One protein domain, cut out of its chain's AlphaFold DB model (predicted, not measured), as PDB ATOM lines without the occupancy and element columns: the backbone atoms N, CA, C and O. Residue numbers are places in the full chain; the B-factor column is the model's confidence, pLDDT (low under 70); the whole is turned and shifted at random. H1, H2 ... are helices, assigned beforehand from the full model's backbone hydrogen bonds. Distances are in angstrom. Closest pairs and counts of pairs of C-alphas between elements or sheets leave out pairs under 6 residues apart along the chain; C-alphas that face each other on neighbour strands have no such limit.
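AT A GLANCE: This is residues 20 to 123 of the 236 residues of an uncharacterized protein of Morchella conica CCBAS932 (UniProt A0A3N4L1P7). What is the main picture? Two long helices, H1 and H3, lie side by side and run opposite ways; H4 packs steeply on H1 through residues 31 to 38 of H1, and short H2 packs on H4. After H4 a loose tail, of which residues 109 to 114 and H5 stand free, sticks out from this body. How large is it? The printed part has 104 residues with five named helices, H1 to H5 in chain order, and no named strand: all helix, compact, with a radius of gyration of the C-alphas of 14.1 A and spans of 38 by 34 by 23 A.

IN THESE COORDINATES: Where is the longest helix? H1, residues 20 to 40, runs 31.1 A from C-alpha 20 at (19.462, -27.230, -13.359). Where are the others? H3 is residues 60 to 79, 28.7 A; H4 is 94 to 105, 15.8 A; H2 is 47 to 52; H5 is 118 to 123, ending at C-alpha 123 at (33.333, -22.744, -37.998).

HOW THE PARTS SIT: What does H1 touch? H1 touches H3 at a shallow tilt of 23 degrees, opposite ways, the C-alphas of Leu 27 and Asn 72 being closest at 5.7 A. Residues 31 to 38 of H1 touch residues 95 to 96 of H4, closest at the C-alphas of Asn 35 and Val 96, 6.1 A, at a steep tilt of 62 degrees. What else is near H4? H2 touches it, the C-alphas of Tyr 48 and Gly 98 being closest at 4.7 A; H3 is close but not clearly touching, and H5 is apart. Are the backbones helical? Every O i to N i+4 pair is within hydrogen-bond range in H2, H3 and H4, with 16 of 17 in H1 and 0 of 2 in H5, where 1 of 3 O i to N i+3 pairs is.

THE WHOLE: How far does it reach? The C-alphas of Ala 40 and Ala 122, the two farthest apart, are 40.0 A apart, and the printed part has no cut. Which links are long? H3 to H4 and H4 to H5 are long. Where is confidence low? Residues 106 to 123 have pLDDT under 70.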
ATOM      1  N   THR A  20      18.268 -26.365 -13.415       73.38
ATOM      2  CA  THR A  20      19.462 -27.230 -13.359       73.38
ATOM      3  C   THR A  20      19.146 -28.683 -12.990       73.38
ATOM      4  O   THR A  20      19.755 -29.617 -13.525       73.38
ATOM      5  N   ASP A  21      18.154 -28.901 -12.128       83.25
ATOM      6  CA  ASP A  21      17.738 -30.237 -11.696       83.25
ATOM      7  C   ASP A  21      16.952 -30.944 -12.798       83.25
ATOM      8  O   ASP A  21      17.093 -32.151 -13.007       83.25
ATOM      9  N   ALA A  22      16.156 -30.191 -13.563       90.19
ATOM     10  CA  ALA A  22      15.416 -30.734 -14.694       90.19
ATOM     11  C   ALA A  22      16.357 -31.263 -15.791       90.19
ATOM     12  O   ALA A  22      16.149 -32.382 -16.267       90.19
ATOM     13  N   LEU A  23      17.403 -30.507 -16.148       90.12
ATOM     14  CA  LEU A  23      18.421 -30.943 -17.114       90.12
ATOM     15  C   LEU A  23      19.203 -32.155 -16.608       90.12
ATOM     16  O   LEU A  23      19.400 -33.115 -17.352       90.12
ATOM     17  N   SER A  24      19.588 -32.153 -15.331       89.94
ATOM     18  CA  SER A  24      20.304 -33.281 -14.726       89.94
ATOM     19  C   SER A  24      19.477 -34.568 -14.768       89.94
ATOM     20  O   SER A  24      19.993 -35.604 -15.180       89.94
ATOM     21  N   ARG A  25      18.176 -34.508 -14.447       92.50
ATOM     22  CA  ARG A  25      17.276 -35.672 -14.554       92.50
ATOM     23  C   ARG A  25      17.123 -36.174 -15.987       92.50
ATOM     24  O   ARG A  25      17.117 -37.388 -16.195       92.50
ATOM     25  N   ARG A  26      16.980 -35.267 -16.962       94.81
ATOM     26  CA  ARG A  26      16.895 -35.639 -18.385       94.81
ATOM     27  C   ARG A  26      18.166 -36.361 -18.810       94.81
ATOM     28  O   ARG A  26      18.075 -37.502 -19.238       94.81
ATOM     29  N   LEU A  27      19.330 -35.767 -18.541       94.19
ATOM     30  CA  LEU A  27      20.629 -36.370 -18.831       94.19
ATOM     31  C   LEU A  27      20.754 -37.774 -18.218       94.19
ATOM     32  O   LEU A  27      21.055 -38.726 -18.933       94.19
ATOM     33  N   SER A  28      20.462 -37.941 -16.925       93.69
ATOM     34  CA  SER A  28      20.516 -39.256 -16.266       93.69
ATOM     35  C   SER A  28      19.567 -40.282 -16.898       93.69
ATOM     36  O   SER A  28      19.899 -41.466 -16.975       93.69
ATOM     37  N   THR A  29      18.396 -39.845 -17.367       96.25
ATOM     38  CA  THR A  29      17.411 -40.709 -18.035       96.25
ATOM     39  C   THR A  29      17.891 -41.132 -19.423       96.25
ATOM     40  O   THR A  29      17.819 -42.319 -19.753       96.25
ATOM     41  N   SER A  30      18.448 -40.206 -20.208       96.94
ATOM     42  CA  SER A  30      18.998 -40.504 -21.536       96.94
ATOM     43  C   SER A  30      20.213 -41.438 -21.426       96.94
ATOM     44  O   SER A  30      20.272 -42.443 -22.133       96.94
ATOM     45  N   LEU A  31      21.126 -41.204 -20.469       96.19
ATOM     46  CA  LEU A  31      22.277 -42.086 -20.207       96.19
ATOM     47  C   LEU A  31      21.834 -43.509 -19.837       96.19
ATOM     48  O   LEU A  31      22.384 -44.487 -20.346       96.19
ATOM     49  N   ARG A  32      20.808 -43.642 -18.983       97.81
ATOM     50  CA  ARG A  32      20.233 -44.949 -18.628       97.81
ATOM     51  C   ARG A  32      19.652 -45.654 -19.849       97.81
ATOM     52  O   ARG A  32      19.902 -46.843 -20.031       97.81
ATOM     53  N   SER A  33      18.900 -44.925 -20.666       98.31
ATOM     54  CA  SER A  33      18.254 -45.458 -21.869       98.31
ATOM     55  C   SER A  33      19.291 -45.960 -22.874       98.31
ATOM     56  O   SER A  33      19.170 -47.078 -23.376       98.31
ATOM     57  N   PHE A  34      20.369 -45.198 -23.082       98.38
ATOM     58  CA  PHE A  34      21.493 -45.624 -23.912       98.38
ATOM     59  C   PHE A  34      22.188 -46.870 -23.356       98.38
ATOM     60  O   PHE A  34      22.422 -47.809 -24.109       98.38
ATOM     61  N   ASN A  35      22.466 -46.933 -22.050       98.12
ATOM     62  CA  ASN A  35      23.106 -48.106 -21.448       98.12
ATOM     63  C   ASN A  35      22.267 -49.385 -21.619       98.12
ATOM     64  O   ASN A  35      22.803 -50.434 -21.972       98.12
ATOM     65  N   VAL A  36      20.950 -49.304 -21.394       98.31
ATOM     66  CA  VAL A  36      20.030 -50.440 -21.601       98.31
ATOM     67  C   VAL A  36      20.051 -50.889 -23.061       98.31
ATOM     68  O   VAL A  36      20.164 -52.083 -23.330       98.31
ATOM     69  N   HIS A  37      20.012 -49.942 -23.999       98.56
ATOM     70  CA  HIS A  37      20.081 -50.234 -25.426       98.56
ATOM     71  C   HIS A  37      21.424 -50.870 -25.833       98.56
ATOM     72  O   HIS A  37      21.445 -51.918 -26.476       98.56
ATOM     73  N   ALA A  38      22.547 -50.285 -25.417       98.19
ATOM     74  CA  ALA A  38      23.895 -50.743 -25.748       98.19
ATOM     75  C   ALA A  38      24.188 -52.166 -25.251       98.19
ATOM     76  O   ALA A  38      24.916 -52.906 -25.904       98.19
ATOM     77  N   ARG A  39      23.587 -52.582 -24.129       97.88
ATOM     78  CA  ARG A  39      23.699 -53.962 -23.622       97.88
ATOM     79  C   ARG A  39      23.014 -54.995 -24.516       97.88
ATOM     80  O   ARG A  39      23.425 -56.150 -24.516       97.88
ATOM     81  N   ALA A  40      21.984 -54.595 -25.257       98.12
ATOM     82  CA  ALA A  40      21.246 -55.467 -26.170       98.12
ATOM     83  C   ALA A  40      21.689 -55.321 -27.638       98.12
ATOM     84  O   ALA A  40      21.357 -56.167 -28.466       98.12
ATOM     85  N   CYS A  41      22.427 -54.259 -27.976       98.38
ATOM     86  CA  CYS A  41      22.807 -53.930 -29.345       98.38
ATOM     87  C   CYS A  41      24.319 -54.073 -29.563       98.38
ATOM     88  O   CYS A  41      25.114 -53.273 -29.067       98.38
ATOM     89  N   SER A  42      24.721 -55.040 -30.392       97.62
ATOM     90  CA  SER A  42      26.132 -55.281 -30.733       97.62
ATOM     91  C   SER A  42      26.807 -54.097 -31.437       97.62
ATOM     92  O   SER A  42      28.009 -53.903 -31.278       97.62
ATOM     93  N   ALA A  43      26.049 -53.275 -32.170       97.69
ATOM     94  CA  ALA A  43      26.567 -52.071 -32.821       97.69
ATOM     95  C   ALA A  43      26.848 -50.921 -31.835       97.69
ATOM     96  O   ALA A  43      27.611 -50.014 -32.156       97.69
ATOM     97  N   CYS A  44      26.248 -50.943 -30.641       97.88
ATOM     98  CA  CYS A  44      26.317 -49.847 -29.670       97.88
ATOM     99  C   CYS A  44      27.054 -50.208 -28.375       97.88
ATOM    100  O   CYS A  44      27.146 -49.361 -27.489       97.88
ATOM    101  N   ILE A  45      27.582 -51.431 -28.257       97.62
ATOM    102  CA  ILE A  45      28.253 -51.910 -27.040       97.62
ATOM    103  C   ILE A  45      29.519 -51.106 -26.704       97.62
ATOM    104  O   ILE A  45      29.758 -50.805 -25.537       97.62
ATOM    105  N   ASP A  46      30.281 -50.697 -27.726       97.12
ATOM    106  CA  ASP A  46      31.482 -49.865 -27.597       97.12
ATOM    107  C   ASP A  46      31.420 -48.660 -28.561       97.12
ATOM    108  O   ASP A  46      31.983 -48.686 -29.664       97.12
ATOM    109  N   PRO A  47      30.718 -47.583 -28.168       96.50
ATOM    110  CA  PRO A  47      30.572 -46.393 -29.003       96.50
ATOM    111  C   PRO A  47      31.896 -45.649 -29.225       96.50
ATOM    112  O   PRO A  47      32.028 -44.921 -30.211       96.50
ATOM    113  N   TYR A  48      32.901 -45.840 -28.365       95.75
ATOM    114  CA  TYR A  48      34.210 -45.213 -28.543       95.75
ATOM    115  C   TYR A  48      35.016 -45.895 -29.651       95.75
ATOM    116  O   TYR A  48      35.602 -45.216 -30.499       95.75
ATOM    117  N   ALA A  49      35.008 -47.229 -29.702       95.06
ATOM    118  CA  ALA A  49      35.607 -47.968 -30.812       95.06
ATOM    119  C   ALA A  49      34.899 -47.679 -32.144       95.06
ATOM    120  O   ALA A  49      35.566 -47.560 -33.177       95.06
ATOM    121  N   VAL A  50      33.569 -47.523 -32.118       95.88
ATOM    122  CA  VAL A  50      32.781 -47.083 -33.280       95.88
ATOM    123  C   VAL A  50      33.242 -45.701 -33.741       95.88
ATOM    124  O   VAL A  50      33.604 -45.555 -34.900       95.88
ATOM    125  N   HIS A  51      33.357 -44.722 -32.837       92.94
ATOM    126  CA  HIS A  51      33.832 -43.371 -33.166       92.94
ATOM    127  C   HIS A  51      35.240 -43.340 -33.784       92.94
ATOM    128  O   HIS A  51      35.521 -42.519 -34.657       92.94
ATOM    129  N   LYS A  52      36.142 -44.224 -33.339       92.75
ATOM    130  CA  LYS A  52      37.499 -44.335 -33.900       92.75
ATOM    131  C   LYS A  52      37.543 -44.984 -35.281       92.75
ATOM    132  O   LYS A  52      38.524 -44.803 -36.000       92.75
ATOM    133  N   SER A  53      36.527 -45.761 -35.633       93.62
ATOM    134  CA  SER A  53      36.512 -46.559 -36.854       93.62
ATOM    135  C   SER A  53      35.701 -45.841 -37.935       93.62
ATOM    136  O   SER A  53      34.501 -45.666 -37.761       93.62
ATOM    137  N   PRO A  54      36.280 -45.485 -39.094       86.88
ATOM    138  CA  PRO A  54      35.555 -44.748 -40.137       86.88
ATOM    139  C   PRO A  54      34.427 -45.559 -40.797       86.88
ATOM    140  O   PRO A  54      33.547 -44.989 -41.430       86.88
ATOM    141  N   SER A  55      34.460 -46.888 -40.671       94.06
ATOM    142  CA  SER A  55      33.506 -47.811 -41.291       94.06
ATOM    143  C   SER A  55      32.407 -48.305 -40.351       94.06
ATOM    144  O   SER A  55      31.516 -49.024 -40.797       94.06
ATOM    145  N   ARG A  56      32.473 -47.979 -39.055       95.12
ATOM    146  CA  ARG A  56      31.475 -48.419 -38.075       95.12
ATOM    147  C   ARG A  56      30.588 -47.251 -37.694       95.12
ATOM    148  O   ARG A  56      31.055 -46.129 -37.542       95.12
ATOM    149  N   GLN A  57      29.313 -47.544 -37.500       95.81
ATOM    150  CA  GLN A  57      28.327 -46.583 -37.032       95.81
ATOM    151  C   GLN A  57      27.496 -47.221 -35.922       95.81
ATOM    152  O   GLN A  57      27.383 -48.448 -35.842       95.81
ATOM    153  N   LEU A  58      26.947 -46.378 -35.050       97.25
ATOM    154  CA  LEU A  58      25.899 -46.809 -34.133       97.25
ATOM    155  C   LEU A  58      24.667 -47.184 -34.960       97.25
ATOM    156  O   LEU A  58      24.480 -46.667 -36.059       97.25
ATOM    157  N   CYS A  59      23.812 -48.054 -34.428       98.06
ATOM    158  CA  CYS A  59      22.495 -48.218 -35.035       98.06
ATOM    159  C   CYS A  59      21.671 -46.925 -34.888       98.06
ATOM    160  O   CYS A  59      21.976 -46.092 -34.029       98.06
ATOM    161  N   ASP A  60      20.598 -46.789 -35.665       97.81
ATOM    162  CA  ASP A  60      19.770 -45.574 -35.702       97.81
ATOM    163  C   ASP A  60      19.258 -45.156 -34.313       97.81
ATOM    164  O   ASP A  60      19.327 -43.988 -33.932       97.81
ATOM    165  N   VAL A  61      18.818 -46.127 -33.504       98.31
ATOM    166  CA  VAL A  61      18.336 -45.884 -32.133       98.31
ATOM    167  C   VAL A  61      19.471 -45.401 -31.228       98.31
ATOM    168  O   VAL A  61      19.324 -44.415 -30.506       98.31
ATOM    169  N   GLY A  62      20.623 -46.073 -31.274       97.62
ATOM    170  CA  GLY A  62      21.797 -45.691 -30.492       97.62
ATOM    171  C   GLY A  62      22.322 -44.310 -30.877       97.62
ATOM    172  O   GLY A  62      22.706 -43.533 -30.006       97.62
ATOM    173  N   HIS A  63      22.277 -43.978 -32.163       96.94
ATOM    174  CA  HIS A  63      22.634 -42.668 -32.689       96.94
ATOM    175  C   HIS A  63      21.682 -41.562 -32.210       96.94
ATOM    176  O   HIS A  63      22.133 -40.496 -31.781       96.94
ATOM    177  N   GLN A  64      20.368 -41.807 -32.232       97.25
ATOM    178  CA  GLN A  64      19.377 -40.854 -31.727       97.25
ATOM    179  C   GLN A  64      19.599 -40.565 -30.235       97.25
ATOM    180  O   GLN A  64      19.659 -39.403 -29.828       97.25
ATOM    181  N   LEU A  65      19.800 -41.614 -29.432       97.62
ATOM    182  CA  LEU A  65      20.099 -41.491 -28.003       97.62
ATOM    183  C   LEU A  65      21.426 -40.760 -27.752       97.62
ATOM    184  O   LEU A  65      21.501 -39.903 -26.873       97.62
ATOM    185  N   ALA A  66      22.465 -41.060 -28.536       96.25
ATOM    186  CA  ALA A  66      23.754 -40.372 -28.464       96.25
ATOM    187  C   ALA A  66      23.619 -38.871 -28.757       96.25
ATOM    188  O   ALA A  66      24.195 -38.049 -28.044       96.25
ATOM    189  N   THR A  67      22.816 -38.511 -29.760       94.75
ATOM    190  CA  THR A  67      22.528 -37.116 -30.114       94.75
ATOM    191  C   THR A  67      21.781 -36.397 -28.992       94.75
ATOM    192  O   THR A  67      22.159 -35.287 -28.619       94.75
ATOM    193  N   GLU A  68      20.770 -37.033 -28.397       95.38
ATOM    194  CA  GLU A  68      20.028 -36.473 -27.260       95.38
ATOM    195  C   GLU A  68      20.934 -36.246 -26.040       95.38
ATOM    196  O   GLU A  68      20.910 -35.177 -25.427       95.38
ATOM    197  N   ILE A  69      21.782 -37.227 -25.708       95.62
ATOM    198  CA  ILE A  69      22.767 -37.113 -24.625       95.62
ATOM    199  C   ILE A  69      23.733 -35.965 -24.902       95.62
ATOM    200  O   ILE A  69      23.993 -35.171 -23.998       95.62
ATOM    201  N   ALA A  70      24.238 -35.854 -26.132       93.38
ATOM    202  CA  ALA A  70      25.121 -34.764 -26.515       93.38
ATOM    203  C   ALA A  70      24.435 -33.415 -26.266       93.38
ATOM    204  O   ALA A  70      24.958 -32.614 -25.496       93.38
ATOM    205  N   VAL A  71      23.236 -33.190 -26.818       89.94
ATOM    206  CA  VAL A  71      22.462 -31.950 -26.613       89.94
ATOM    207  C   VAL A  71      22.274 -31.640 -25.123       89.94
ATOM    208  O   VAL A  71      22.594 -30.534 -24.692       89.94
ATOM    209  N   ASN A  72      21.865 -32.624 -24.319       91.88
ATOM    210  CA  ASN A  72      21.677 -32.447 -22.877       91.88
ATOM    211  C   ASN A  72      22.981 -32.085 -22.142       91.88
ATOM    212  O   ASN A  72      22.952 -31.271 -21.218       91.88
ATOM    213  N   LEU A  73      24.126 -32.660 -22.534       90.12
ATOM    214  CA  LEU A  73      25.434 -32.298 -21.978       90.12
ATOM    215  C   LEU A  73      25.788 -30.845 -22.302       90.12
ATOM    216  O   LEU A  73      26.213 -30.111 -21.412       90.12
ATOM    217  N   TYR A  74      25.575 -30.411 -23.544       87.56
ATOM    218  CA  TYR A  74      25.852 -29.035 -23.958       87.56
ATOM    219  C   TYR A  74      24.945 -28.016 -23.277       87.56
ATOM    220  O   TYR A  74      25.427 -26.986 -22.808       87.56
ATOM    221  N   ASP A  75      23.651 -28.304 -23.175       87.56
ATOM    222  CA  ASP A  75      22.705 -27.421 -22.494       87.56
ATOM    223  C   ASP A  75      23.025 -27.325 -21.000       87.56
ATOM    224  O   ASP A  75      23.033 -26.227 -20.436       87.56
ATOM    225  N   LYS A  76      23.393 -28.450 -20.369       86.50
ATOM    226  CA  LYS A  76      23.864 -28.454 -18.981       86.50
ATOM    227  C   LYS A  76      25.141 -27.620 -18.839       86.50
ATOM    228  O   LYS A  76      25.193 -26.770 -17.955       86.50
ATOM    229  N   ALA A  77      26.124 -27.792 -19.726       86.19
ATOM    230  CA  ALA A  77      27.377 -27.030 -19.704       86.19
ATOM    231  C   ALA A  77      27.161 -25.521 -19.851       86.19
ATOM    232  O   ALA A  77      27.796 -24.748 -19.139       86.19
ATOM    233  N   ARG A  78      26.222 -25.097 -20.703       85.88
ATOM    234  CA  ARG A  78      25.851 -23.681 -20.852       85.88
ATOM    235  C   ARG A  78      25.132 -23.118 -19.633       85.88
ATOM    236  O   ARG A  78      25.289 -21.941 -19.328       85.88
ATOM    237  N   SER A  79      24.324 -23.940 -18.964       85.94
ATOM    238  CA  SER A  79      23.586 -23.524 -17.768       85.94
ATOM    239  C   SER A  79      24.455 -23.458 -16.507       85.94
ATOM    240  O   SER A  79      24.084 -22.783 -15.548       85.94
ATOM    241  N   THR A  80      25.603 -24.139 -16.499       81.75
ATOM    242  CA  THR A  80      26.501 -24.194 -15.343       81.75
ATOM    243  C   THR A  80      27.538 -23.075 -15.399       81.75
ATOM    244  O   THR A  80      28.270 -22.926 -16.377       81.75
ATOM    245  N   SER A  81      27.661 -22.304 -14.318       79.94
ATOM    246  CA  SER A  81      28.697 -21.276 -14.173       79.94
ATOM    247  C   SER A  81      30.095 -21.899 -14.242       79.94
ATOM    248  O   SER A  81      30.411 -22.798 -13.465       79.94
ATOM    249  N   GLY A  82      30.926 -21.439 -15.179       77.38
ATOM    250  CA  GLY A  82      32.244 -22.027 -15.446       77.38
ATOM    251  C   GLY A  82      32.202 -23.315 -16.274       77.38
ATOM    252  O   GLY A  82      33.258 -23.862 -16.561       77.38
ATOM    253  N   GLY A  83      30.999 -23.777 -16.651       74.62
ATOM    254  CA  GLY A  83      30.646 -24.890 -17.548       74.62
ATOM    255  C   GLY A  83      31.278 -26.246 -17.336       74.62
ATOM    256  O   GLY A  83      31.089 -27.140 -18.160       74.62
ATOM    257  N   VAL A  84      31.940 -26.410 -16.203       77.25
ATOM    258  CA  VAL A  84      32.321 -27.692 -15.634       77.25
ATOM    259  C   VAL A  84      31.055 -28.377 -15.144       77.25
ATOM    260  O   VAL A  84      30.457 -27.958 -14.159       77.25
ATOM    261  N   ILE A  85      30.620 -29.428 -15.841       82.88
ATOM    262  CA  ILE A  85      29.482 -30.251 -15.407       82.88
ATOM    263  C   ILE A  85      29.981 -31.587 -14.911       82.88
ATOM    264  O   ILE A  85      30.637 -32.304 -15.638       82.88
ATOM    265  N   GLU A  86      29.615 -31.977 -13.702       83.56
ATOM    266  CA  GLU A  86      29.868 -33.342 -13.264       83.56
ATOM    267  C   GLU A  86      28.805 -34.288 -13.848       83.56
ATOM    268  O   GLU A  86      27.596 -33.998 -13.825       83.56
ATOM    269  N   VAL A  87      29.260 -35.413 -14.405       87.44
ATOM    270  CA  VAL A  87      28.406 -36.462 -14.973       87.44
ATOM    271  C   VAL A  87      28.710 -37.769 -14.258       87.44
ATOM    272  O   VAL A  87      29.676 -38.444 -14.586       87.44
ATOM    273  N   SER A  88      27.872 -38.133 -13.292       86.19
ATOM    274  CA  SER A  88      27.996 -39.385 -12.550       86.19
ATOM    275  C   SER A  88      27.067 -40.466 -13.108       86.19
ATOM    276  O   SER A  88      25.928 -40.205 -13.506       86.19
ATOM    277  N   PHE A  89      27.556 -41.703 -13.140       89.31
ATOM    278  CA  PHE A  89      26.797 -42.892 -13.522       89.31
ATOM    279  C   PHE A  89      27.319 -44.125 -12.761       89.31
ATOM    280  O   PHE A  89      28.453 -44.096 -12.279       89.31
ATOM    281  N   PRO A  90      26.504 -45.186 -12.594       91.31
ATOM    282  CA  PRO A  90      26.918 -46.395 -11.884       91.31
ATOM    283  C   PRO A  90      28.091 -47.123 -12.551       91.31
ATOM    284  O   PRO A  90      28.288 -47.038 -13.764       91.31
ATOM    285  N   GLU A  91      28.819 -47.913 -11.761       89.12
ATOM    286  CA  GLU A  91      29.848 -48.817 -12.281       89.12
ATOM    287  C   GLU A  91      29.251 -49.849 -13.262       89.12
ATOM    288  O   GLU A  91      28.078 -50.225 -13.179       89.12
ATOM    289  N   GLY A  92      30.055 -50.293 -14.235       92.75
ATOM    290  CA  GLY A  92      29.616 -51.230 -15.279       92.75
ATOM    291  C   GLY A  92      28.762 -50.603 -16.393       92.75
ATOM    292  O   GLY A  92      28.073 -51.318 -17.128       92.75
ATOM    293  N   TRP A  93      28.766 -49.271 -16.512       96.56
ATOM    294  CA  TRP A  93      28.175 -48.519 -17.629       96.56
ATOM    295  C   TRP A  93      29.264 -48.108 -18.634       96.56
ATOM    296  O   TRP A  93      29.422 -46.938 -18.981       96.56
ATOM    297  N   GLU A  94      30.052 -49.083 -19.089       96.00
ATOM    298  CA  GLU A  94      31.213 -48.859 -19.967       96.00
ATOM    299  C   GLU A  94      30.825 -48.260 -21.324       96.00
ATOM    300  O   GLU A  94      31.535 -47.410 -21.856       96.00
ATOM    301  N   SER A  95      29.654 -48.632 -21.846       97.19
ATOM    302  CA  SER A  95      29.093 -48.052 -23.069       97.19
ATOM    303  C   SER A  95      28.856 -46.545 -22.927       97.19
ATOM    304  O   SER A  95      29.149 -45.776 -23.840       97.19
ATOM    305  N   VAL A  96      28.387 -46.093 -21.763       96.75
ATOM    306  CA  VAL A  96      28.170 -44.668 -21.478       96.75
ATOM    307  C   VAL A  96      29.494 -43.925 -21.314       96.75
ATOM    308  O   VAL A  96      29.648 -42.839 -21.872       96.75
ATOM    309  N   ASP A  97      30.471 -44.515 -20.617       94.25
ATOM    310  CA  ASP A  97      31.823 -43.948 -20.501       94.25
ATOM    311  C   ASP A  97      32.467 -43.783 -21.888       94.25
ATOM    312  O   ASP A  97      32.976 -42.711 -22.222       94.25
ATOM    313  N   GLY A  98      32.364 -44.804 -22.743       95.06
ATOM    314  CA  GLY A  98      32.826 -44.752 -24.127       95.06
ATOM    315  C   GLY A  98      32.120 -43.671 -24.952       95.06
ATOM    316  O   GLY A  98      32.773 -42.960 -25.718       95.06
ATOM    317  N   LEU A  99      30.810 -43.492 -24.764       95.75
ATOM    318  CA  LEU A  99      30.038 -42.469 -25.469       95.75
ATOM    319  C   LEU A  99      30.486 -41.062 -25.061       95.75
ATOM    320  O   LEU A  99      30.744 -40.223 -25.923       95.75
ATOM    321  N   ILE A 100      30.633 -40.807 -23.758       94.31
ATOM    322  CA  ILE A 100      31.097 -39.510 -23.244       94.31
ATOM    323  C   ILE A 100      32.509 -39.209 -23.758       94.31
ATOM    324  O   ILE A 100      32.780 -38.086 -24.192       94.31
ATOM    325  N   ARG A 101      33.399 -40.208 -23.787       91.62
ATOM    326  CA  ARG A 101      34.726 -40.060 -24.401       91.62
ATOM    327  C   ARG A 101      34.631 -39.757 -25.889       91.62
ATOM    328  O   ARG A 101      35.348 -38.885 -26.352       91.62
ATOM    329  N   ALA A 102      33.759 -40.427 -26.640       92.06
ATOM    330  CA  ALA A 102      33.584 -40.175 -28.071       92.06
ATOM    331  C   ALA A 102      33.105 -38.741 -28.351       92.06
ATOM    332  O   ALA A 102      33.651 -38.074 -29.229       92.06
ATOM    333  N   ILE A 103      32.142 -38.246 -27.566       90.31
ATOM    334  CA  ILE A 103      31.634 -36.869 -27.663       90.31
ATOM    335  C   ILE A 103      32.741 -35.857 -27.327       90.31
ATOM    336  O   ILE A 103      32.864 -34.825 -27.986       90.31
ATOM    337  N   THR A 104      33.579 -36.153 -26.330       84.88
ATOM    338  CA  THR A 104      34.630 -35.230 -25.865       84.88
ATOM    339  C   THR A 104      35.967 -35.357 -26.609       84.88
ATOM    340  O   THR A 104      36.779 -34.436 -26.556       84.88
ATOM    341  N   HIS A 105      36.194 -36.433 -27.370       74.81
ATOM    342  CA  HIS A 105      37.483 -36.765 -27.993       74.81
ATOM    343  C   HIS A 105      38.018 -35.689 -28.950       74.81
ATOM    344  O   HIS A 105      39.207 -35.393 -28.940       74.81
ATOM    345  N   LYS A 106      37.159 -35.058 -29.762       53.56
ATOM    346  CA  LYS A 106      37.587 -34.004 -30.708       53.56
ATOM    347  C   LYS A 106      37.759 -32.623 -30.077       53.56
ATOM    348  O   LYS A 106      38.167 -31.691 -30.760       53.56
ATOM    349  N   LEU A 107      37.448 -32.490 -28.794       51.72
ATOM    350  CA  LEU A 107      37.620 -31.240 -28.062       51.72
ATOM    351  C   LEU A 107      39.037 -31.109 -27.496       51.72
ATOM    352  O   LEU A 107      39.455 -30.019 -27.133       51.72
ATOM    353  N   GLN A 108      39.787 -32.210 -27.461       49.03
ATOM    354  CA  GLN A 108      41.134 -32.291 -26.909       49.03
ATOM    355  C   GLN A 108      42.164 -32.296 -28.048       49.03
ATOM    356  O   GLN A 108      42.702 -33.334 -28.421       49.03
ATOM    357  N   GLY A 109      42.442 -31.124 -28.632       37.31
ATOM    358  CA  GLY A 109      43.511 -30.938 -29.632       37.31
ATOM    359  C   GLY A 109      44.938 -31.193 -29.107       37.31
ATOM    360  O   GLY A 109      45.895 -31.169 -29.873       37.31
ATOM    361  N   ALA A 110      45.085 -31.461 -27.814       34.91
ATOM    362  CA  ALA A 110      46.255 -31.998 -27.134       34.91
ATOM    363  C   ALA A 110      45.748 -32.663 -25.837       34.91
ATOM    364  O   ALA A 110      44.642 -32.330 -25.398       34.91
ATOM    365  N   PRO A 111      46.507 -33.566 -25.189       35.53
ATOM    366  CA  PRO A 111      46.184 -34.053 -23.850       35.53
ATOM    367  C   PRO A 111      46.407 -32.926 -22.828       35.53
ATOM    368  O   PRO A 111      47.353 -32.933 -22.046       35.53
ATOM    369  N   SER A 112      45.553 -31.914 -22.855       37.66
ATOM    370  CA  SER A 112      45.425 -30.911 -21.813       37.66
ATOM    371  C   SER A 112      43.939 -30.638 -21.605       37.66
ATOM    372  O   SER A 112      43.149 -30.546 -22.540       37.66
ATOM    373  N   ASN A 113      43.547 -30.580 -20.337       40.31
ATOM    374  CA  ASN A 113      42.175 -30.415 -19.864       40.31
ATOM    375  C   ASN A 113      41.620 -28.994 -20.108       40.31
ATOM    376  O   ASN A 113      41.000 -28.425 -19.216       40.31
ATOM    377  N   TYR A 114      41.862 -28.391 -21.274       34.62
ATOM    378  CA  TYR A 114      41.370 -27.060 -21.627       34.62
ATOM    379  C   TYR A 114      40.963 -26.997 -23.100       34.62
ATOM    380  O   TYR A 114      41.704 -27.415 -23.985       34.62
ATOM    381  N   VAL A 115      39.769 -26.455 -23.345       45.69
ATOM    382  CA  VAL A 115      39.167 -26.282 -24.673       45.69
ATOM    383  C   VAL A 115      38.866 -24.797 -24.861       45.69
ATOM    384  O   VAL A 115      38.189 -24.207 -24.023       45.69
ATOM    385  N   ASP A 116      39.384 -24.201 -25.935       38.34
ATOM    386  CA  ASP A 116      39.146 -22.805 -26.329       38.34
ATOM    387  C   ASP A 116      37.967 -22.715 -27.309       38.34
ATOM    388  O   ASP A 116      37.684 -23.621 -28.095       38.34
ATOM    389  N   VAL A 117      37.251 -21.608 -27.240       43.91
ATOM    390  CA  VAL A 117      35.852 -21.481 -27.634       43.91
ATOM    391  C   VAL A 117      35.685 -20.610 -28.859       43.91
ATOM    392  O   VAL A 117      34.780 -20.832 -29.668       43.91
ATOM    393  N   ASN A 118      36.605 -19.677 -29.063       43.59
ATOM    394  CA  ASN A 118      36.566 -18.793 -30.219       43.59
ATOM    395  C   ASN A 118      36.734 -19.550 -31.548       43.59
ATOM    396  O   ASN A 118      36.285 -19.081 -32.593       43.59
ATOM    397  N   VAL A 119      37.315 -20.754 -31.525       45.88
ATOM    398  CA  VAL A 119      37.510 -21.578 -32.727       45.88
ATOM    399  C   VAL A 119      36.181 -22.105 -33.284       45.88
ATOM    400  O   VAL A 119      36.052 -22.280 -34.497       45.88
ATOM    401  N   TYR A 120      35.161 -22.318 -32.444       42.66
ATOM    402  CA  TYR A 120      33.899 -22.892 -32.913       42.66
ATOM    403  C   TYR A 120      32.990 -21.847 -33.586       42.66
ATOM    404  O   TYR A 120      32.424 -22.134 -34.644       42.66
ATOM    405  N   ASP A 121      32.891 -20.615 -33.075       43.41
ATOM    406  CA  ASP A 121      32.097 -19.565 -33.744       43.41
ATOM    407  C   ASP A 121      32.615 -19.257 -35.161       43.41
ATOM    408  O   ASP A 121      31.824 -19.024 -36.083       43.41
ATOM    409  N   ALA A 122      33.924 -19.391 -35.392       41.69
ATOM    410  CA  ALA A 122      34.521 -19.278 -36.722       41.69
ATOM    411  C   ALA A 122      34.084 -20.402 -37.690       41.69
ATOM    412  O   ALA A 122      33.967 -20.170 -38.896       41.69
ATOM    413  N   LEU A 123      33.801 -21.610 -37.189       43.81
ATOM    414  CA  LEU A 123      33.333 -22.744 -37.998       43.81
ATOM    415  C   LEU A 123      31.813 -22.706 -38.224       43.81
ATOM    416  O   LEU A 123      31.362 -22.951 -39.343       43.81
TER     417      LEU A 123